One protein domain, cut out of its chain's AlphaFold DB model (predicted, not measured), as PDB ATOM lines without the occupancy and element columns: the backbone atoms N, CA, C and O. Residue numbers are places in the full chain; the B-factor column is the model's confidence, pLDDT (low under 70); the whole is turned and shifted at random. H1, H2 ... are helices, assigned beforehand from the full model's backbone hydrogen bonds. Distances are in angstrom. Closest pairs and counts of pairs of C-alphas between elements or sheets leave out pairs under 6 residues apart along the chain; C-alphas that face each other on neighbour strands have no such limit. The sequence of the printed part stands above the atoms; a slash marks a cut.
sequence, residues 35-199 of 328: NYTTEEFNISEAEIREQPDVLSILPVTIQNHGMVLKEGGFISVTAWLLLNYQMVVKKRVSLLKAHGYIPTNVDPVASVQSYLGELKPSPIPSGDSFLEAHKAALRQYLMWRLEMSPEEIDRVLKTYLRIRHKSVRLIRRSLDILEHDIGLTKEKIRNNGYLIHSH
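AT A GLANCE: This is residues 35 to 199 of the 328 residues of the protein "Hypothetical protein" of Timema monikensis (UniProt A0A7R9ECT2). Two helical lobes sit end to end along the longest axis: H1 to H6, short helices with the longer H4 on the side toward the other lobe, and H8 to H14, where H8 and H9 run side by side and H10 to H14 complete the lobe. The lobes meet where the last residues of H4 come to H8 and to the first residues of H12; H7 lies to one side, close to the first residues of H8 and H9. The printed part has 165 residues with fourteen named helices, H1 to H14 in order, and no named strand: all helix. It is compact, with a radius of gyration of the C-alphas of 16.2 A, and spans 48 by 32 by 26 A.

IN THESE COORDINATES: H1 is residues 35 to 40, beginning at C-alpha 35 (247.979, 333.250, 195.955). H2 is 45 to 50, H3 52 to 56, and H4 59 to 71, 18.0 A long. H5 is 79 to 83, H6 85 to 88, H7 93 to 98 and H8 108 to 114. H9, the longest, is 130 to 146, 24.0 A, from C-alpha 130 (267.735, 350.326, 202.779). H10 is 150 to 159, 14.4 A, H11 161 to 165, and H12 168 to 181, 19.0 A. H13 is 186 to 191, and H14 is 193 to 197, ending at C-alpha 197 (263.823, 333.573, 212.413).

HOW THE PARTS SIT: H4 and H9 are the hubs, touching four helices each. H1 touches H4 at a shallow tilt of 31 degrees, the same way, with C-alphas 36 and 63 closest at 6.6 A. H2 is close but not clearly touching H5, C-alphas 47 and 79 being 6.7 A apart. H3 touches H5, closest at C-alphas 54 and 83, 6.0 A. H6 is close but not clearly touching H4, at C-alphas 65 and 85, 6.8 A. H4 touches H12, closest at C-alphas 68 and 168, 7.4 A. H8 touches H9 at a shallow tilt of 31 degrees, with C-alphas 109 and 133 at 5.2 A. H9 also touches H10, H11 and H13, the last at C-alphas 146 and 186, 5.5 A. H14 touches H12, closest at C-alphas 171 and 196, 6.2 A. H2 and H13 are apart. Every O i to N i+4 pair is within hydrogen-bond range in H2, H4, H5, H7, H8, H9, H10, H12 and H13, and H6, with 4 residues, is too short for any O i to N i+4 pair; the count is 1 of 2 in H1 and 0 of 1 in each of H3, H11 and H14, and these last three each have 2 of 2 O i to N i+3 pairs within range.

THE WHOLE: The C-alphas farthest apart, of Ala 46 and Glu 187, are 48.2 A apart. The printed part has no cut. The link from H8 to H9, residues 115 to 129, is long. The mean pLDDT of the printed part is 91.1; residues 35 to 39, 120 to 122 and 125 to 126 are under 70.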
ATOM      1  N   ASN A  35     248.650 332.452 194.923       54.72
ATOM      2  CA  ASN A  35     247.979 333.250 195.955       54.72
ATOM      3  C   ASN A  35     248.902 334.301 196.606       54.72
ATOM      4  O   ASN A  35     248.503 335.448 196.789       54.72
ATOM      5  N   TYR A  36     250.167 333.977 196.901       57.22
ATOM      6  CA  TYR A  36     251.089 334.980 197.455       57.22
ATOM      7  C   TYR A  36     251.457 336.069 196.441       57.22
ATOM      8  O   TYR A  36     251.514 337.244 196.799       57.22
ATOM      9  N   THR A  37     251.726 335.702 195.187       57.81
ATOM     10  CA  THR A  37     252.167 336.667 194.170       57.81
ATOM     11  C   THR A  37     251.019 337.545 193.677       57.81
ATOM     12  O   THR A  37     251.174 338.766 193.639       57.81
ATOM     13  N   THR A  38     249.853 336.967 193.386       56.78
ATOM     14  CA  THR A  38     248.721 337.692 192.799       56.78
ATOM     15  C   THR A  38     247.785 338.306 193.842       56.78
ATOM     16  O   THR A  38     247.324 339.419 193.614       56.78
ATOM     17  N   GLU A  39     247.538 337.669 194.998       62.59
ATOM     18  CA  GLU A  39     246.556 338.168 195.983       62.59
ATOM     19  C   GLU A  39     247.187 339.030 197.090       62.59
ATOM     20  O   GLU A  39     246.616 340.046 197.481       62.59
ATOM     21  N   GLU A  40     248.374 338.673 197.608       71.12
ATOM     22  CA  GLU A  40     248.992 339.443 198.704       71.12
ATOM     23  C   GLU A  40     249.807 340.648 198.199       71.12
ATOM     24  O   GLU A  40     249.817 341.710 198.835       71.12
ATOM     25  N   PHE A  41     250.501 340.519 197.063       78.44
ATOM     26  CA  PHE A  41     251.355 341.582 196.509       78.44
ATOM     27  C   PHE A  41     250.812 342.241 195.235       78.44
ATOM     28  O   PHE A  41     251.423 343.209 194.788       78.44
ATOM     29  N   ASN A  42     249.650 341.810 194.726       80.88
ATOM     30  CA  ASN A  42     249.014 342.340 193.511       80.88
ATOM     31  C   ASN A  42     249.924 342.298 192.267       80.88
ATOM     32  O   ASN A  42     249.871 343.200 191.431       80.88
ATOM     33  N   ILE A  43     250.770 341.270 192.140       83.00
ATOM     34  CA  ILE A  43     251.606 341.074 190.950       83.00
ATOM     35  C   ILE A  43     250.712 340.540 189.833       83.00
ATOM     36  O   ILE A  43     250.064 339.505 189.986       83.00
ATOM     37  N   SER A  44     250.657 341.257 188.713       84.38
ATOM     38  CA  SER A  44     249.769 340.897 187.605       84.38
ATOM     39  C   SER A  44     250.271 339.673 186.830       84.38
ATOM     40  O   SER A  44     251.473 339.421 186.743       84.38
ATOM     41  N   GLU A  45     249.366 338.940 186.176       83.62
ATOM     42  CA  GLU A  45     249.755 337.842 185.277       83.62
ATOM     43  C   GLU A  45     250.658 338.311 184.128       83.62
ATOM     44  O   GLU A  45     251.537 337.571 183.685       83.62
ATOM     45  N   ALA A  46     250.455 339.544 183.649       86.38
ATOM     46  CA  ALA A  46     251.301 340.152 182.627       86.38
ATOM     47  C   ALA A  46     252.746 340.291 183.127       86.38
ATOM     48  O   ALA A  46     253.683 339.898 182.439       86.38
ATOM     49  N   GLU A  47     252.915 340.751 184.363       85.19
ATOM     50  CA  GLU A  47     254.219 340.914 184.997       85.19
ATOM     51  C   GLU A  47     254.914 339.571 185.270       85.19
ATOM     52  O   GLU A  47     256.115 339.428 185.041       85.19
ATOM     53  N   ILE A  48     254.159 338.546 185.678       86.75
ATOM     54  CA  ILE A  48     254.683 337.176 185.808       86.75
ATOM     55  C   ILE A  48     255.133 336.639 184.444       86.75
ATOM     56  O   ILE A  48     256.149 335.956 184.360       86.75
ATOM     57  N   ARG A  49     254.412 336.953 183.361       86.75
ATOM     58  CA  ARG A  49     254.794 336.535 182.003       86.75
ATOM     59  C   ARG A  49     256.078 337.211 181.532       86.75
ATOM     60  O   ARG A  49     256.873 336.572 180.851       86.75
ATOM     61  N   GLU A  50     256.280 338.474 181.892       90.12
ATOM     62  CA  GLU A  50     257.530 339.190 181.619       90.12
ATOM     63  C   GLU A  50     258.698 338.643 182.446       90.12
ATOM     64  O   GLU A  50     259.843 338.680 181.993       90.12
ATOM     65  N   GLN A  51     258.422 338.124 183.647       89.62
ATOM     66  CA  GLN A  51     259.440 337.646 184.585       89.62
ATOM     67  C   GLN A  51     259.069 336.297 185.220       89.62
ATOM     68  O   GLN A  51     258.870 336.210 186.438       89.62
ATOM     69  N   PRO A  52     259.026 335.212 184.426       88.19
ATOM     70  CA  PRO A  52     258.555 333.906 184.891       88.19
ATOM     71  C   PRO A  52     259.448 333.307 185.981       88.19
ATOM     72  O   PRO A  52     258.978 332.522 186.805       88.19
ATOM     73  N   ASP A  53     260.713 333.729 186.049       89.00
ATOM     74  CA  ASP A  53     261.673 333.299 187.065       89.00
ATOM     75  C   ASP A  53     261.198 333.584 188.494       89.00
ATOM     76  O   ASP A  53     261.637 332.908 189.428       89.00
ATOM     77  N   VAL A  54     260.276 334.536 188.694       86.94
ATOM     78  CA  VAL A  54     259.700 334.817 190.019       86.94
ATOM     79  C   VAL A  54     259.019 333.578 190.613       86.94
ATOM     80  O   VAL A  54     259.060 333.378 191.826       86.94
ATOM     81  N   LEU A  55     258.487 332.691 189.764       85.75
ATOM     82  CA  LEU A  55     257.838 331.438 190.161       85.75
ATOM     83  C   LEU A  55     258.830 330.375 190.659       85.75
ATOM     84  O   LEU A  55     258.420 329.404 191.294       85.75
ATOM     85  N   SER A  56     260.131 330.550 190.402       87.94
ATOM     86  CA  SER A  56     261.181 329.669 190.934       87.94
ATOM     87  C   SER A  56     261.527 329.968 192.398       87.94
ATOM     88  O   SER A  56     262.150 329.146 193.079       87.94
ATOM     89  N   ILE A  57     261.123 331.135 192.912       88.06
ATOM     90  CA  ILE A  57     261.372 331.537 194.295       88.06
ATOM     91  C   ILE A  57     260.383 330.805 195.206       88.06
ATOM     92  O   ILE A  57     259.186 330.757 194.950       88.06
ATOM     93  N   LEU A  58     260.867 330.265 196.328       87.56
ATOM     94  CA  LEU A  58     259.992 329.631 197.317       87.56
ATOM     95  C   LEU A  58     258.938 330.627 197.849       87.56
ATOM     96  O   LEU A  58     259.309 331.749 198.206       87.56
ATOM     97  N   PRO A  59     257.662 330.227 198.021       86.19
ATOM     98  CA  PRO A  59     256.599 331.152 198.431       86.19
ATOM     99  C   PRO A  59     256.866 331.841 199.779       86.19
ATOM    100  O   PRO A  59     256.674 333.046 199.904       86.19
ATOM    101  N   VAL A  60     257.434 331.130 200.760       87.50
ATOM    102  CA  VAL A  60     257.853 331.726 202.049       87.50
ATOM    103  C   VAL A  60     258.927 332.812 201.890       87.50
ATOM    104  O   VAL A  60     259.007 333.747 202.686       87.50
ATOM    105  N   THR A  61     259.765 332.707 200.857       91.06
ATOM    106  CA  THR A  61     260.789 333.706 200.534       91.06
ATOM    107  C   THR A  61     260.157 334.916 199.852       91.06
ATOM    108  O   THR A  61     260.500 336.040 200.212       91.06
ATOM    109  N   ILE A  62     259.205 334.701 198.932       91.25
ATOM    110  CA  ILE A  62     258.411 335.771 198.302       91.25
ATOM    111  C   ILE A  62     257.668 336.574 199.368       91.25
ATOM    112  O   ILE A  62     257.830 337.792 199.422       91.25
ATOM    113  N   GLN A  63     256.936 335.893 200.255       91.69
ATOM    114  CA  GLN A  63     256.212 336.521 201.357       91.69
ATOM    115  C   GLN A  63     257.147 337.396 202.193       91.69
ATOM    116  O   GLN A  63     256.883 338.579 202.405       91.69
ATOM    117  N   ASN A  64     258.285 336.843 202.614       94.00
ATOM    118  CA  ASN A  64     259.250 337.584 203.411       94.00
ATOM    119  C   ASN A  64     259.818 338.810 202.671       94.00
ATOM    120  O   ASN A  64     259.855 339.895 203.244       94.00
ATOM    121  N   HIS A  65     260.265 338.655 201.421       95.06
ATOM    122  CA  HIS A  65     260.832 339.759 200.640       95.06
ATOM    123  C   HIS A  65     259.798 340.856 200.383       95.06
ATOM    124  O   HIS A  65     260.079 342.028 200.623       95.06
ATOM    125  N   GLY A  66     258.594 340.482 199.948       95.00
ATOM    126  CA  GLY A  66     257.521 341.431 199.687       95.00
ATOM    127  C   GLY A  66     257.090 342.176 200.949       95.00
ATOM    128  O   GLY A  66     256.907 343.393 200.907       95.00
ATOM    129  N   MET A  67     257.000 341.489 202.093       95.38
ATOM    130  CA  MET A  67     256.710 342.143 203.373       95.38
ATOM    131  C   MET A  67     257.808 343.126 203.779       95.38
ATOM    132  O   MET A  67     257.473 344.237 204.167       95.38
ATOM    133  N   VAL A  68     259.091 342.772 203.645       96.62
ATOM    134  CA  VAL A  68     260.199 343.695 203.962       96.62
ATOM    135  C   VAL A  68     260.150 344.949 203.082       96.62
ATOM    136  O   VAL A  68     260.329 346.057 203.581       96.62
ATOM    137  N   LEU A  69     259.879 344.801 201.781       96.75
ATOM    138  CA  LEU A  69     259.756 345.944 200.871       96.75
ATOM    139  C   LEU A  69     258.568 346.845 201.258       96.75
ATOM    140  O   LEU A  69     258.732 348.061 201.354       96.75
ATOM    141  N   LYS A  70     257.399 346.263 201.566       95.44
ATOM    142  CA  LYS A  70     256.229 347.018 202.059       95.44
ATOM    143  C   LYS A  70     256.502 347.722 203.389       95.44
ATOM    144  O   LYS A  70     256.176 348.895 203.539       95.44
ATOM    145  N   GLU A  71     257.125 347.028 204.340       95.50
ATOM    146  CA  GLU A  71     257.525 347.590 205.638       95.50
ATOM    147  C   GLU A  71     258.452 348.798 205.459       95.50
ATOM    148  O   GLU A  71     258.356 349.788 206.182       95.50
ATOM    149  N   GLY A  72     259.297 348.733 204.433       93.88
ATOM    150  CA  GLY A  72     260.213 349.777 204.011       93.88
ATOM    151  C   GLY A  72     259.614 351.001 203.321       93.88
ATOM    152  O   GLY A  72     260.356 351.946 203.048       93.88
ATOM    153  N   GLY A  73     258.317 350.980 203.008       95.19
ATOM    154  CA  GLY A  73     257.631 352.076 202.324       95.19
ATOM    155  C   GLY A  73     257.770 352.065 200.800       95.19
ATOM    156  O   GLY A  73     257.616 353.113 200.172       95.19
ATOM    157  N   PHE A  74     258.074 350.914 200.191       96.25
ATOM    158  CA  PHE A  74     258.016 350.786 198.733       96.25
ATOM    159  C   PHE A  74     256.578 350.976 198.234       96.25
ATOM    160  O   PHE A  74     255.642 350.437 198.827       96.25
ATOM    161  N   ILE A  75     256.410 351.714 197.131       93.50
ATOM    162  CA  ILE A  75     255.086 352.048 196.570       93.50
ATOM    163  C   ILE A  75     254.362 350.785 196.092       93.50
ATOM    164  O   ILE A  75     253.182 350.589 196.378       93.50
ATOM    165  N   SER A  76     255.077 349.921 195.376       92.12
ATOM    166  CA  SER A  76     254.576 348.643 194.881       92.12
ATOM    167  C   SER A  76     255.658 347.568 194.975       92.12
ATOM    168  O   SER A  76     256.858 347.851 194.936       92.12
ATOM    169  N   VAL A  77     255.229 346.313 195.124       93.38
ATOM    170  CA  VAL A  77     256.118 345.146 195.122       93.38
ATOM    171  C   VAL A  77     255.945 344.425 193.794       93.38
ATOM    172  O   VAL A  77     255.010 343.659 193.618       93.38
ATOM    173  N   THR A  78     256.860 344.692 192.873       93.06
ATOM    174  CA  THR A  78     256.918 344.070 191.540       93.06
ATOM    175  C   THR A  78     257.669 342.730 191.567       93.06
ATOM    176  O   THR A  78     258.559 342.548 192.409       93.06
ATOM    177  N   ALA A  79     257.432 341.852 190.591       92.06
ATOM    178  CA  ALA A  79     258.217 340.642 190.335       92.06
ATOM    179  C   ALA A  79     259.721 340.951 190.212       92.06
ATOM    180  O   ALA A  79     260.552 340.242 190.788       92.06
ATOM    181  N   TRP A  80     260.066 342.080 189.578       94.19
ATOM    182  CA  TRP A  80     261.459 342.503 189.404       94.19
ATOM    183  C   TRP A  80     262.153 342.763 190.733       94.19
ATOM    184  O   TRP A  80     263.272 342.296 190.956       94.19
ATOM    185  N   LEU A  81     261.479 343.480 191.632       95.12
ATOM    186  CA  LEU A  81     261.982 343.761 192.975       95.12
ATOM    187  C   LEU A  81     262.157 342.478 193.794       95.12
ATOM    188  O   LEU A  81     263.119 342.378 194.553       95.12
ATOM    189  N   LEU A  82     261.270 341.490 193.636       93.94
ATOM    190  CA  LEU A  82     261.384 340.202 194.326       93.94
ATOM    191  C   LEU A  82     262.574 339.378 193.820       93.94
ATOM    192  O   LEU A  82     263.345 338.863 194.636       93.94
ATOM    193  N   LEU A  83     262.756 339.304 192.498       93.44
ATOM    194  CA  LEU A  83     263.894 338.630 191.864       93.44
ATOM    195  C   LEU A  83     265.224 339.298 192.225       93.44
ATOM    196  O   LEU A  83     266.205 338.630 192.552       93.44
ATOM    197  N   ASN A  84     265.242 340.629 192.244       95.38
ATOM    198  CA  ASN A  84     266.437 341.427 192.504       95.38
ATOM    199  C   ASN A  84     266.565 341.874 193.965       95.38
ATOM    200  O   ASN A  84     267.377 342.749 194.269       95.38
ATOM    201  N   TYR A  85     265.821 341.259 194.891       95.81
ATOM    202  CA  TYR A  85     265.712 341.702 196.286       95.81
ATOM    203  C   TYR A  85     267.073 341.978 196.938       95.81
ATOM    204  O   TYR A  85     267.301 343.055 197.487       95.81
ATOM    205  N   GLN A  86     268.023 341.044 196.821       94.62
ATOM    206  CA  GLN A  86     269.358 341.174 197.423       94.62
ATOM    207  C   GLN A  86     270.159 342.362 196.874       94.62
ATOM    208  O   GLN A  86     270.989 342.926 197.589       94.62
ATOM    209  N   MET A  87     269.934 342.728 195.612       96.00
ATOM    210  CA  MET A  87     270.549 343.895 194.988       96.00
ATOM    211  C   MET A  87     269.860 345.176 195.464       96.00
ATOM    212  O   MET A  87     270.539 346.116 195.876       96.00
ATOM    213  N   VAL A  88     268.526 345.189 195.432       96.44
ATOM    214  CA  VAL A  88     267.676 346.342 195.756       96.44
ATOM    215  C   VAL A  88     267.899 346.799 197.192       96.44
ATOM    216  O   VAL A  88     268.203 347.967 197.423       96.44
ATOM    217  N   VAL A  89     267.842 345.882 198.160       95.25
ATOM    218  CA  VAL A  89     267.965 346.234 199.586       95.25
ATOM    219  C   VAL A  89     269.340 346.793 199.960       95.25
ATOM    220  O   VAL A  89     269.471 347.488 200.960       95.25
ATOM    221  N   LYS A  90     270.377 346.547 199.151       95.88
ATOM    222  CA  LYS A  90     271.722 347.110 199.358       95.88
ATOM    223  C   LYS A  90     271.893 348.506 198.752       95.88
ATOM    224  O   LYS A  90     272.918 349.142 198.993       95.88
ATOM    225  N   LYS A  91     270.939 348.990 197.950       96.56
ATOM    226  CA  LYS A  91     271.007 350.330 197.353       96.56
ATOM    227  C   LYS A  91     270.784 351.410 198.407       96.56
ATOM    228  O   LYS A  91     270.121 351.196 199.424       96.56
ATOM    229  N   ARG A  92     271.343 352.592 198.131       96.56
ATOM    230  CA  ARG A  92     271.129 353.788 198.946       96.56
ATOM    231  C   ARG A  92     269.660 354.198 198.923       96.56
ATOM    232  O   ARG A  92     269.051 354.193 197.854       96.56
ATOM    233  N   VAL A  93     269.121 354.618 200.066       95.50
ATOM    234  CA  VAL A  93     267.723 355.081 200.165       95.50
ATOM    235  C   VAL A  93     267.469 356.268 199.234       95.50
ATOM    236  O   VAL A  93     266.447 356.309 198.558       95.50
ATOM    237  N   SER A  94     268.422 357.199 199.127       95.94
ATOM    238  CA  SER A  94     268.328 358.347 198.214       95.94
ATOM    239  C   SER A  94     268.173 357.936 196.748       95.94
ATOM    240  O   SER A  94     267.378 358.532 196.029       95.94
ATOM    241  N   LEU A  95     268.874 356.883 196.318       96.44
ATOM    242  CA  LEU A  95     268.772 356.353 194.960       96.44
ATOM    243  C   LEU A  95     267.412 355.682 194.727       96.44
ATOM    244  O   LEU A  95     266.785 355.904 193.698       96.44
ATOM    245  N   LEU A  96     266.934 354.899 195.699       96.81
ATOM    246  CA  LEU A  96     265.610 354.271 195.627       96.81
ATOM    247  C   LEU A  96     264.487 355.317 195.549       96.81
ATOM    248  O   LEU A  96     263.540 355.133 194.790       96.81
ATOM    249  N   LYS A  97     264.633 356.437 196.269       96.75
ATOM    250  CA  LYS A  97     263.733 357.595 196.177       96.75
ATOM    251  C   LYS A  97     263.812 358.299 194.824       96.75
ATOM    252  O   LYS A  97     262.777 358.606 194.243       96.75
ATOM    253  N   ALA A  98     265.018 358.518 194.299       96.62
ATOM    254  CA  ALA A  98     265.219 359.162 193.000       96.62
ATOM    255  C   ALA A  98     264.607 358.360 191.837       96.62
ATOM    256  O   ALA A  98     264.090 358.946 190.893       96.62
ATOM    257  N   HIS A  99     264.621 357.028 191.928       95.75
ATOM    258  CA  HIS A  99     263.960 356.144 190.962       95.75
ATOM    259  C   HIS A  99     262.463 355.927 191.230       95.75
ATOM    260  O   HIS A  99     261.828 355.164 190.509       95.75
ATOM    261  N   GLY A 100     261.890 356.563 192.256       95.56
ATOM    262  CA  GLY A 100     260.463 356.464 192.559       95.56
ATOM    263  C   GLY A 100     260.023 355.138 193.184       95.56
ATOM    264  O   GLY A 100     258.827 354.887 193.263       95.56
ATOM    265  N   TYR A 101     260.944 354.291 193.660       96.38
ATOM    266  CA  TYR A 101     260.568 353.059 194.367       96.38
ATOM    267  C   TYR A 101     260.017 353.341 195.768       96.38
ATOM    268  O   TYR A 101     259.122 352.639 196.235       96.38
ATOM    269  N   ILE A 102     260.558 354.366 196.432       96.56
ATOM    270  CA  ILE A 102     260.136 354.845 197.754       96.56
ATOM    271  C   ILE A 102     259.746 356.323 197.608       96.56
ATOM    272  O   ILE A 102     260.505 357.076 196.992       96.56
ATOM    273  N   PRO A 103     258.623 356.788 198.182       96.69
ATOM    274  CA  PRO A 103     258.277 358.205 198.160       96.69
ATOM    275  C   PRO A 103     259.357 359.077 198.818       96.69
ATOM    276  O   PRO A 103     259.981 358.701 199.814       96.69
ATOM    277  N   THR A 104     259.577 360.281 198.291       94.50
ATOM    278  CA  THR A 104     260.642 361.184 198.767       94.50
ATOM    279  C   THR A 104     260.478 361.576 200.237       94.50
ATOM    280  O   THR A 104     261.476 361.682 200.958       94.50
ATOM    281  N   ASN A 105     259.234 361.709 200.696       93.81
ATOM    282  CA  ASN A 105     258.844 362.073 202.058       93.81
ATOM    283  C   ASN A 105     258.844 360.904 203.060       93.81
ATOM    284  O   ASN A 105     258.724 361.148 204.257       93.81
ATOM    285  N   VAL A 106     258.972 359.651 202.612       93.19
ATOM    286  CA  VAL A 106     258.946 358.483 203.505       93.19
ATOM    287  C   VAL A 106     260.340 358.212 204.063       93.19
ATOM    288  O   VAL A 106     261.308 358.097 203.311       93.19
ATOM    289  N   ASP A 107     260.462 358.099 205.383       91.69
ATOM    290  CA  ASP A 107     261.656 357.559 206.037       91.69
ATOM    291  C   ASP A 107     261.505 356.035 206.204       91.69
ATOM    292  O   ASP A 107     260.596 355.601 206.917       91.69
ATOM    293  N   PRO A 108     262.371 355.207 205.585       92.12
ATOM    294  CA  PRO A 108     262.301 353.758 205.733       92.12
ATOM    295  C   PRO A 108     262.421 353.271 207.181       92.12
ATOM    296  O   PRO A 108     261.785 352.275 207.516       92.12
ATOM    297  N   VAL A 109     263.193 353.940 208.051       91.56
ATOM    298  CA  VAL A 109     263.290 353.520 209.465       91.56
ATOM    299  C   VAL A 109     261.961 353.731 210.170       91.56
ATOM    300  O   VAL A 109     261.431 352.782 210.750       91.56
ATOM    301  N   ALA A 110     261.401 354.939 210.078       90.31
ATOM    302  CA  ALA A 110     260.092 355.245 210.644       90.31
ATOM    303  C   ALA A 110     258.987 354.349 210.054       90.31
ATOM    304  O   ALA A 110     258.122 353.865 210.785       90.31
ATOM    305  N   SER A 111     259.050 354.069 208.747       92.75
ATOM    306  CA  SER A 111     258.130 353.151 208.072       92.75
ATOM    307  C   SER A 111     258.194 351.756 208.692       92.75
ATOM    308  O   SER A 111     257.167 351.250 209.134       92.75
ATOM    309  N   VAL A 112     259.386 351.164 208.836       93.38
ATOM    310  CA  VAL A 112     259.544 349.838 209.460       93.38
ATOM    311  C   VAL A 112     259.102 349.862 210.929       93.38
ATOM    312  O   VAL A 112     258.401 348.949 211.370       93.38
ATOM    313  N   GLN A 113     259.446 350.913 211.683       91.19
ATOM    314  CA  GLN A 113     259.017 351.098 213.077       91.19
ATOM    315  C   GLN A 113     257.491 351.127 213.228       91.19
ATOM    316  O   GLN A 113     256.979 350.584 214.205       91.19
ATOM    317  N   SER A 114     256.751 351.664 212.253       91.44
ATOM    318  CA  SER A 114     255.280 351.684 212.306       91.44
ATOM    319  C   SER A 114     254.647 350.284 212.371       91.44
ATOM    320  O   SER A 114     253.561 350.116 212.922       91.44
ATOM    321  N   TYR A 115     255.352 349.250 211.894       91.62
ATOM    322  CA  TYR A 115     254.902 347.854 211.949       91.62
ATOM    323  C   TYR A 115     255.311 347.118 213.235       91.62
ATOM    324  O   TYR A 115     254.871 345.985 213.466       91.62
ATOM    325  N   LEU A 116     256.146 347.741 214.073       86.06
ATOM    326  CA  LEU A 116     256.670 347.168 215.317       86.06
ATOM    327  C   LEU A 116     255.733 347.367 216.519       86.06
ATOM    328  O   LEU A 116     255.983 346.803 217.583       86.06
ATOM    329  N   GLY A 117     254.624 348.089 216.340       80.31
ATOM    330  CA  GLY A 117     253.589 348.261 217.358       80.31
ATOM    331  C   GLY A 117     254.029 349.197 218.484       80.31
ATOM    332  O   GLY A 117     254.266 350.375 218.251       80.31
ATOM    333  N   GLU A 118     254.112 348.676 219.708       74.81
ATOM    334  CA  GLU A 118     254.272 349.450 220.955       74.81
ATOM    335  C   GLU A 118     255.635 350.144 221.125       74.81
ATOM    336  O   GLU A 118     255.820 350.942 222.049       74.81
ATOM    337  N   LEU A 119     256.604 349.864 220.252       76.62
ATOM    338  CA  LEU A 119     257.897 350.531 220.302       76.62
ATOM    339  C   LEU A 119     257.737 351.999 219.896       76.62
ATOM    340  O   LEU A 119     257.484 352.311 218.733       76.62
ATOM    341  N   LYS A 120     257.943 352.917 220.848       67.44
ATOM    342  CA  LYS A 120     257.987 354.349 220.536       67.44
ATOM    343  C   LYS A 120     259.095 354.616 219.506       67.44
ATOM    344  O   LYS A 120     260.235 354.203 219.751       67.44
ATOM    345  N   PRO A 121     258.795 355.322 218.400       67.81
ATOM    346  CA  PRO A 121     259.809 355.725 217.441       67.81
ATOM    347  C   PRO A 121     260.904 356.506 218.164       67.81
ATOM    348  O   PRO A 121     260.638 357.528 218.798       67.81
ATOM    349  N   SER A 122     262.133 356.004 218.100       69.38
ATOM    350  CA  SER A 122     263.315 356.765 218.497       69.38
ATOM    351  C   SER A 122     264.064 357.137 217.231       69.38
ATOM    352  O   SER A 122     264.139 356.294 216.331       69.38
ATOM    353  N   PRO A 123     264.672 358.332 217.161       71.69
ATOM    354  CA  PRO A 123     265.645 358.628 216.126       71.69
ATOM    355  C   PRO A 123     266.746 357.569 216.184       71.69
ATOM    356  O   PRO A 123     267.402 357.413 217.218       71.69
ATOM    357  N   ILE A 124     266.917 356.812 215.102       74.81
ATOM    358  CA  ILE A 124     268.032 355.881 214.952       74.81
ATOM    359  C   ILE A 124     268.889 356.393 213.801       74.81
ATOM    360  O   ILE A 124     268.346 356.648 212.725       74.81
ATOM    361  N   PRO A 125     270.214 356.509 213.976       69.56
ATOM    362  CA  PRO A 125     271.111 356.690 212.849       69.56
ATOM    363  C   PRO A 125     270.942 355.501 211.897       69.56
ATOM    364  O   PRO A 125     271.341 354.376 212.206       69.56
ATOM    365  N   SER A 126     270.304 355.727 210.752       69.19
ATOM    366  CA  SER A 126     270.237 354.737 209.685       69.19
ATOM    367  C   SER A 126     271.491 354.836 208.831       69.19
ATOM    368  O   SER A 126     271.938 355.936 208.514       69.19
ATOM    369  N   GLY A 127     272.037 353.698 208.407       75.50
ATOM    370  CA  GLY A 127     273.054 353.708 207.358       75.50
ATOM    371  C   GLY A 127     272.495 354.193 206.014       75.50
ATOM    372  O   GLY A 127     271.287 354.338 205.837       75.50
ATOM    373  N   ASP A 128     273.382 354.378 205.036       88.75
ATOM    374  CA  ASP A 128     273.023 354.887 203.704       88.75
ATOM    375  C   ASP A 128     272.028 353.994 202.937       88.75
ATOM    376  O   ASP A 128     271.299 354.476 202.066       88.75
ATOM    377  N   SER A 129     272.046 352.679 203.190       94.38
ATOM    378  CA  SER A 129     271.278 351.687 202.428       94.38
ATOM    379  C   SER A 129     269.972 351.284 203.100       94.38
ATOM    380  O   SER A 129     269.851 351.312 204.325       94.38
ATOM    381  N   PHE A 130     269.019 350.824 202.288       95.00
ATOM    382  CA  PHE A 130     267.735 350.326 202.779       95.00
ATOM    383  C   PHE A 130     267.889 349.197 203.813       95.00
ATOM    384  O   PHE A 130     267.234 349.204 204.852       95.00
ATOM    385  N   LEU A 131     268.799 348.251 203.570       94.56
ATOM    386  CA  LEU A 131     269.060 347.142 204.485       94.56
ATOM    387  C   LEU A 131     269.586 347.624 205.841       94.56
ATOM    388  O   LEU A 131     269.238 347.045 206.866       94.56
ATOM    389  N   GLU A 132     270.415 348.668 205.867       93.81
ATOM    390  CA  GLU A 132     270.899 349.230 207.131       93.81
ATOM    391  C   GLU A 132     269.783 349.951 207.894       93.81
ATOM    392  O   GLU A 132     269.701 349.792 209.111       93.81
ATOM    393  N   ALA A 133     268.878 350.648 207.201       92.31
ATOM    394  CA  ALA A 133     267.670 351.209 207.812       92.31
ATOM    395  C   ALA A 133     266.776 350.111 208.427       92.31
ATOM    396  O   ALA A 133     266.415 350.185 209.603       92.31
ATOM    397  N   HIS A 134     266.505 349.037 207.676       94.25
ATOM    398  CA  HIS A 134     265.743 347.879 208.162       94.25
ATOM    399  C   HIS A 134     266.397 347.230 209.389       94.25
ATOM    400  O   HIS A 134     265.749 346.992 210.410       94.25
ATOM    401  N   LYS A 135     267.711 346.980 209.321       93.44
ATOM    402  CA  LYS A 135     268.486 346.406 210.429       93.44
ATOM    403  C   LYS A 135     268.471 347.297 211.666       93.44
ATOM    404  O   LYS A 135     268.422 346.759 212.769       93.44
ATOM    405  N   ALA A 136     268.537 348.615 211.498       91.94
ATOM    406  CA  ALA A 136     268.514 349.569 212.599       91.94
ATOM    407  C   ALA A 136     267.193 349.478 213.380       91.94
ATOM    408  O   ALA A 136     267.216 349.269 214.595       91.94
ATOM    409  N   ALA A 137     266.057 349.516 212.674       92.31
ATOM    410  CA  ALA A 137     264.733 349.349 213.275       92.31
ATOM    411  C   ALA A 137     264.574 347.973 213.949       92.31
ATOM    412  O   ALA A 137     264.169 347.881 215.110       92.31
ATOM    413  N   LEU A 138     264.970 346.898 213.257       93.56
ATOM    414  CA  LEU A 138     264.892 345.540 213.792       93.56
ATOM    415  C   LEU A 138     265.758 345.348 215.047       93.56
ATOM    416  O   LEU A 138     265.322 344.716 216.009       93.56
ATOM    417  N   ARG A 139     266.984 345.884 215.050       93.88
ATOM    418  CA  ARG A 139     267.895 345.815 216.201       93.88
ATOM    419  C   ARG A 139     267.255 346.464 217.422       93.88
ATOM    420  O   ARG A 139     267.220 345.836 218.475       93.88
ATOM    421  N   GLN A 140     266.743 347.686 217.271       91.88
ATOM    422  CA  GLN A 140     266.106 348.411 218.368       91.88
ATOM    423  C   GLN A 140     264.913 347.630 218.925       91.88
ATOM    424  O   GLN A 140     264.797 347.462 220.139       91.88
ATOM    425  N   TYR A 141     264.068 347.103 218.040       94.12
ATOM    426  CA  TYR A 141     262.925 346.298 218.445       94.12
ATOM    427  C   TYR A 141     263.330 345.042 219.211       94.12
ATOM    428  O   TYR A 141     262.773 344.787 220.270       94.12
ATOM    429  N   LEU A 142     264.307 344.270 218.726       95.06
ATOM    430  CA  LEU A 142     264.736 343.048 219.413       95.06
ATOM    431  C   LEU A 142     265.394 343.346 220.764       95.06
ATOM    432  O   LEU A 142     265.153 342.610 221.720       95.06
ATOM    433  N   MET A 143     266.173 344.429 220.863       94.81
ATOM    434  CA  MET A 143     266.740 344.885 222.136       94.81
ATOM    435  C   MET A 143     265.648 345.204 223.154       94.81
ATOM    436  O   MET A 143     265.712 344.724 224.280       94.81
ATOM    437  N   TRP A 144     264.623 345.957 222.752       94.06
ATOM    438  CA  TRP A 144     263.491 346.282 223.617       94.06
ATOM    439  C   TRP A 144     262.633 345.048 223.943       94.06
ATOM    440  O   TRP A 144     262.409 344.731 225.109       94.06
ATOM    441  N   ARG A 145     262.189 344.305 222.922       94.88
ATOM    442  CA  ARG A 145     261.219 343.206 223.051       94.88
ATOM    443  C   ARG A 145     261.757 342.042 223.877       94.88
ATOM    444  O   ARG A 145     261.000 341.447 224.649       94.88
ATOM    445  N   LEU A 146     263.037 341.711 223.696       95.94
ATOM    446  CA  LEU A 146     263.709 340.587 224.352       95.94
ATOM    447  C   LEU A 146     264.666 341.023 225.466       95.94
ATOM    448  O   LEU A 146     265.341 340.163 226.022       95.94
ATOM    449  N   GLU A 147     264.720 342.318 225.793       95.75
ATOM    450  CA  GLU A 147     265.594 342.879 226.837       95.75
ATOM    451  C   GLU A 147     267.072 342.510 226.610       95.75
ATOM    452  O   GLU A 147     267.776 342.083 227.523       95.75
ATOM    453  N   MET A 148     267.534 342.592 225.358       95.75
ATOM    454  CA  MET A 148     268.919 342.265 224.998       95.75
ATOM    455  C   MET A 148     269.844 343.472 225.155       95.75
ATOM    456  O   MET A 148     269.498 344.588 224.753       95.75
ATOM    457  N   SER A 149     271.065 343.230 225.632       95.81
ATOM    458  CA  SER A 149     272.145 344.217 225.560       95.81
ATOM    459  C   SER A 149     272.602 344.447 224.105       95.81
ATOM    460  O   SER A 149     272.375 343.589 223.238       95.81
ATOM    461  N   PRO A 150     273.286 345.569 223.802       95.12
ATOM    462  CA  PRO A 150     273.877 345.807 222.483       95.12
ATOM    463  C   PRO A 150     274.785 344.656 222.009       95.12
ATOM    464  O   PRO A 150     274.713 344.232 220.856       95.12
ATOM    465  N   GLU A 151     275.592 344.095 222.905       96.06
ATOM    466  CA  GLU A 151     276.541 343.023 222.601       96.06
ATOM    467  C   GLU A 151     275.825 341.693 222.342       96.06
ATOM    468  O   GLU A 151     276.258 340.897 221.506       96.06
ATOM    469  N   GLU A 152     274.735 341.425 223.065       95.50
ATOM    470  CA  GLU A 152     273.903 340.239 222.860       95.50
ATOM    471  C   GLU A 152     273.258 340.244 221.479       95.50
ATOM    472  O   GLU A 152     273.390 339.262 220.739       95.50
ATOM    473  N   ILE A 153     272.613 341.354 221.101       95.75
ATOM    474  CA  ILE A 153     271.969 341.452 219.790       95.75
ATOM    475  C   ILE A 153     273.002 341.390 218.659       95.75
ATOM    476  O   ILE A 153     272.754 340.734 217.646       95.75
ATOM    477  N   ASP A 154     274.193 341.968 218.839       94.62
ATOM    478  CA  ASP A 154     275.281 341.859 217.864       94.62
ATOM    479  C   ASP A 154     275.726 340.413 217.650       94.62
ATOM    480  O   ASP A 154     275.873 339.969 216.505       94.62
ATOM    481  N   ARG A 155     275.878 339.635 218.730       95.62
ATOM    482  CA  ARG A 155     276.191 338.202 218.628       95.62
ATOM    483  C   ARG A 155     275.089 337.441 217.900       95.62
ATOM    484  O   ARG A 155     275.394 336.654 217.005       95.62
ATOM    485  N   VAL A 156     273.822 337.684 218.235       95.12
ATOM    486  CA  VAL A 156     272.673 337.018 217.598       95.12
ATOM    487  C   VAL A 156     272.611 337.340 216.106       95.12
ATOM    488  O   VAL A 156     272.553 336.424 215.283       95.12
ATOM    489  N   LEU A 157     272.690 338.619 215.733       94.31
ATOM    490  CA  LEU A 157     272.639 339.046 214.335       94.31
ATOM    491  C   LEU A 157     273.884 338.617 213.552       94.31
ATOM    492  O   LEU A 157     273.797 338.463 212.333       94.31
ATOM    493  N   LYS A 158     275.042 338.430 214.199       94.62
ATOM    494  CA  LYS A 158     276.258 337.866 213.583       94.62
ATOM    495  C   LYS A 158     276.144 336.362 213.344       94.62
ATOM    496  O   LYS A 158     276.489 335.912 212.256       94.62
ATOM    497  N   THR A 159     275.634 335.609 214.314       95.06
ATOM    498  CA  THR A 159     275.473 334.151 214.206       95.06
ATOM    499  C   THR A 159     274.347 333.770 213.245       95.06
ATOM    500  O   THR A 159     274.493 332.834 212.462       95.06
ATOM    501  N   TYR A 160     273.228 334.500 213.260       94.62
ATOM    502  CA  TYR A 160     272.027 334.172 212.488       94.62
ATOM    503  C   TYR A 160     271.709 335.255 211.452       94.62
ATOM    504  O   TYR A 160     270.773 336.042 211.592       94.62
ATOM    505  N   LEU A 161     272.476 335.258 210.357       92.19
ATOM    506  CA  LEU A 161     272.402 336.280 209.299       92.19
ATOM    507  C   LEU A 161     271.002 336.454 208.688       92.19
ATOM    508  O   LEU A 161     270.642 337.560 208.292       92.19
ATOM    509  N   ARG A 162     270.193 335.385 208.648       91.81
ATOM    510  CA  ARG A 162     268.830 335.408 208.090       91.81
ATOM    511  C   ARG A 162     267.890 336.365 208.823       91.81
ATOM    512  O   ARG A 162     266.989 336.899 208.189       91.81
ATOM    513  N   ILE A 163     268.114 336.620 210.115       95.06
ATOM    514  CA  ILE A 163     267.292 337.556 210.901       95.06
ATOM    515  C   ILE A 163     267.319 338.955 210.266       95.06
ATOM    516  O   ILE A 163     266.290 339.612 210.186       95.06
ATOM    517  N   ARG A 164     268.472 339.375 209.727       93.38
ATOM    518  CA  ARG A 164     268.691 340.720 209.160       93.38
ATOM    519  C   ARG A 164     267.828 341.035 207.939       93.38
ATOM    520  O   ARG A 164     267.674 342.198 207.604       93.38
ATOM    521  N   HIS A 165     267.336 340.006 207.256       94.00
ATOM    522  CA  HIS A 165     266.540 340.130 206.034       94.00
ATOM    523  C   HIS A 165     265.092 339.701 206.245       94.00
ATOM    524  O   HIS A 165     264.366 339.525 205.268       94.00
ATOM    525  N   LYS A 166     264.694 339.445 207.494       95.81
ATOM    526  CA  LYS A 166     263.363 338.950 207.804       95.81
ATOM    527  C   LYS A 166     262.421 340.118 208.079       95.81
ATOM    528  O   LYS A 166     262.832 341.105 208.693       95.81
ATOM    529  N   SER A 167     261.181 339.980 207.626       96.12
ATOM    530  CA  SER A 167     260.104 340.930 207.909       96.12
ATOM    531  C   SER A 167     259.927 341.105 209.415       96.12
ATOM    532  O   SER A 167     259.910 340.127 210.178       96.12
ATOM    533  N   VAL A 168     259.770 342.355 209.845       95.56
ATOM    534  CA  VAL A 168     259.564 342.660 211.259       95.56
ATOM    535  C   VAL A 168     258.195 342.191 211.745       95.56
ATOM    536  O   VAL A 168     258.076 341.741 212.885       95.56
ATOM    537  N   ARG A 169     257.180 342.186 210.867       94.75
ATOM    538  CA  ARG A 169     255.856 341.618 211.162       94.75
ATOM    539  C   ARG A 169     255.935 340.116 211.412       94.75
ATOM    540  O   ARG A 169     255.356 339.631 212.386       94.75
ATOM    541  N   LEU A 170     256.674 339.385 210.571       95.88
ATOM    542  CA  LEU A 170     256.883 337.946 210.758       95.88
ATOM    543  C   LEU A 170     257.659 337.660 212.045       95.88
ATOM    544  O   LEU A 170     257.302 336.734 212.765       95.88
ATOM    545  N   ILE A 171     258.689 338.454 212.355       96.88
ATOM    546  CA  ILE A 171     259.426 338.330 213.621       96.88
ATOM    547  C   ILE A 171     258.502 338.566 214.812       96.88
ATOM    548  O   ILE A 171     258.483 337.738 215.718       96.88
ATOM    549  N   ARG A 172     257.727 339.656 214.815       95.88
ATOM    550  CA  ARG A 172     256.793 339.975 215.902       95.88
ATOM    551  C   ARG A 172     255.821 338.827 216.146       95.88
ATOM    552  O   ARG A 172     255.776 338.307 217.253       95.88
ATOM    553  N   ARG A 173     255.147 338.362 215.092       96.25
ATOM    554  CA  ARG A 173     254.200 337.244 215.184       96.25
ATOM    555  C   ARG A 173     254.870 335.961 215.682       96.25
ATOM    556  O   ARG A 173     254.294 335.267 216.509       96.25
ATOM    557  N   SER A 174     256.085 335.653 215.225       97.44
ATOM    558  CA  SER A 174     256.839 334.502 215.738       97.44
ATOM    559  C   SER A 174     257.160 334.637 217.227       97.44
ATOM    560  O   SER A 174     257.006 333.665 217.957       97.44
ATOM    561  N   LEU A 175     257.587 335.815 217.695       97.69
ATOM    562  CA  LEU A 175     257.856 336.046 219.119       97.69
ATOM    563  C   LEU A 175     256.586 335.919 219.965       97.69
ATOM    564  O   LEU A 175     256.623 335.262 221.001       97.69
ATOM    565  N   ASP A 176     255.462 336.451 219.484       97.06
ATOM    566  CA  ASP A 176     254.173 336.342 220.169       97.06
ATOM    567  C   ASP A 176     253.747 334.867 220.315       97.06
ATOM    568  O   ASP A 176     253.378 334.443 221.408       97.06
ATOM    569  N   ILE A 177     253.909 334.048 219.269       98.44
ATOM    570  CA  ILE A 177     253.629 332.599 219.326       98.44
ATOM    571  C   ILE A 177     254.575 331.881 220.297       98.44
ATOM    572  O   ILE A 177     254.161 331.021 221.077       98.44
ATOM    573  N   LEU A 178     255.870 332.209 220.262       98.50
ATOM    574  CA  LEU A 178     256.861 331.591 221.145       98.50
ATOM    575  C   LEU A 178     256.554 331.881 222.620       98.50
ATOM    576  O   LEU A 178     256.695 330.987 223.455       98.50
ATOM    577  N   GLU A 179     256.122 333.098 222.941       97.69
ATOM    578  CA  GLU A 179     255.838 333.518 224.314       97.69
ATOM    579  C   GLU A 179     254.447 333.085 224.788       97.69
ATOM    580  O   GLU A 179     254.335 332.527 225.878       97.69
ATOM    581  N   HIS A 180     253.400 333.280 223.986       97.56
ATOM    582  CA  HIS A 180     252.015 333.090 224.426       97.56
ATOM    583  C   HIS A 180     251.459 331.701 224.093       97.56
ATOM    584  O   HIS A 180     250.930 331.029 224.977       97.56
ATOM    585  N   ASP A 181     251.620 331.225 222.856       97.06
ATOM    586  CA  ASP A 181     251.093 329.915 222.445       97.06
ATOM    587  C   ASP A 181     251.961 328.749 222.931       97.06
ATOM    588  O   ASP A 181     251.455 327.676 223.282       97.06
ATOM    589  N   ILE A 182     253.284 328.947 222.934       97.88
ATOM    590  CA  ILE A 182     254.249 327.941 223.378       97.88
ATOM    591  C   ILE A 182     254.603 328.145 224.845       97.88
ATOM    592  O   ILE A 182     254.727 327.145 225.546       97.88
ATOM    593  N   GLY A 183     254.732 329.370 225.359       97.88
ATOM    594  CA  GLY A 183     255.117 329.607 226.757       97.88
ATOM    595  C   GLY A 183     256.629 329.610 226.997       97.88
ATOM    596  O   GLY A 183     257.083 329.129 228.036       97.88
ATOM    597  N   LEU A 184     257.432 330.065 226.031       98.38
ATOM    598  CA  LEU A 184     258.861 330.302 226.240       98.38
ATOM    599  C   LEU A 184     259.081 331.652 226.928       98.38
ATOM    600  O   LEU A 184     258.545 332.672 226.518       98.38
ATOM    601  N   THR A 185     259.954 331.679 227.930       98.00
ATOM    602  CA  THR A 185     260.445 332.935 228.516       98.00
ATOM    603  C   THR A 185     261.328 333.694 227.520       98.00
ATOM    604  O   THR A 185     262.060 333.050 226.757       98.00
ATOM    605  N   LYS A 186     261.397 335.028 227.623       97.50
ATOM    606  CA  LYS A 186     262.342 335.859 226.851       97.50
ATOM    607  C   LYS A 186     263.780 335.347 226.945       97.50
ATOM    608  O   LYS A 186     264.447 335.200 225.925       97.50
ATOM    609  N   GLU A 187     264.238 334.973 228.142       97.25
ATOM    610  CA  GLU A 187     265.579 334.416 228.355       97.25
ATOM    611  C   GLU A 187     265.829 333.151 227.517       97.25
ATOM    612  O   GLU A 187     266.835 333.048 226.812       97.25
ATOM    613  N   LYS A 188     264.882 332.207 227.520       97.69
ATOM    614  CA  LYS A 188     264.946 330.997 226.687       97.69
ATOM    615  C   LYS A 188     265.017 331.335 225.196       97.69
ATOM    616  O   LYS A 188     265.773 330.672 224.485       97.69
ATOM    617  N   ILE A 189     264.284 332.351 224.729       98.00
ATOM    618  CA  ILE A 189     264.338 332.822 223.335       98.00
ATOM    619  C   ILE A 189     265.711 333.438 223.029       98.00
ATOM    620  O   ILE A 189     266.318 333.066 222.025       98.00
ATOM    621  N   ARG A 190     266.256 334.292 223.909       96.06
ATOM    622  CA  ARG A 190     267.611 334.864 223.761       96.06
ATOM    623  C   ARG A 190     268.680 333.776 223.641       96.06
ATOM    624  O   ARG A 190     269.477 333.787 222.703       96.06
ATOM    625  N   ASN A 191     268.636 332.789 224.536       95.81
ATOM    626  CA  ASN A 191     269.561 331.649 224.553       95.81
ATOM    627  C   ASN A 191     269.417 330.743 223.318       95.81
ATOM    628  O   ASN A 191     270.319 329.970 222.998       95.81
ATOM    629  N   ASN A 192     268.293 330.842 222.606       97.00
ATOM    630  CA  ASN A 192     268.005 330.117 221.377       97.00
ATOM    631  C   ASN A 192     267.724 331.105 220.236       97.00
ATOM    632  O   ASN A 192     266.698 331.003 219.572       97.00
ATOM    633  N   GLY A 193     268.635 332.056 219.984       96.00
ATOM    634  CA  GLY A 193     268.428 333.149 219.019       96.00
ATOM    635  C   GLY A 193     268.040 332.725 217.590       96.00
ATOM    636  O   GLY A 193     267.474 333.523 216.846       96.00
ATOM    637  N   TYR A 194     268.251 331.461 217.205       96.19
ATOM    638  CA  TYR A 194     267.710 330.909 215.959       96.19
ATOM    639  C   TYR A 194     266.169 330.928 215.909       96.19
ATOM    640  O   TYR A 194     265.598 331.014 214.828       96.19
ATOM    641  N   LEU A 195     265.474 330.916 217.047       97.56
ATOM    642  CA  LEU A 195     264.010 330.962 217.104       97.56
ATOM    643  C   LEU A 195     263.435 332.272 216.559       97.56
ATOM    644  O   LEU A 195     262.325 332.273 216.034       97.56
ATOM    645  N   ILE A 196     264.202 333.365 216.602       96.81
ATOM    646  CA  ILE A 196     263.779 334.683 216.102       96.81
ATOM    647  C   ILE A 196     263.463 334.628 214.598       96.81
ATOM    648  O   ILE A 196     262.607 335.365 214.116       96.81
ATOM    649  N   HIS A 197     264.111 333.733 213.841       93.38
ATOM    650  CA  HIS A 197     263.823 333.573 212.413       93.38
ATOM    651  C   HIS A 197     262.848 332.435 212.078       93.38
ATOM    652  O   HIS A 197     262.631 332.185 210.888       93.38
ATOM    653  N   SER A 198     262.222 331.793 213.072       95.06
ATOM    654  CA  SER A 198     261.145 330.813 212.855       95.06
ATOM    655  C   SER A 198     259.990 331.410 212.040       95.06
ATOM    656  O   SER A 198     259.792 332.631 212.007       95.06
ATOM    657  N   HIS A 199     259.254 330.568 211.314       94.25
ATOM    658  CA  HIS A 199     258.080 331.004 210.559       94.25
ATOM    659  C   HIS A 199     256.823 330.868 211.429       94.25
ATOM    660  O   HIS A 199     256.597 329.775 211.961       94.25
TER     661      HIS A 199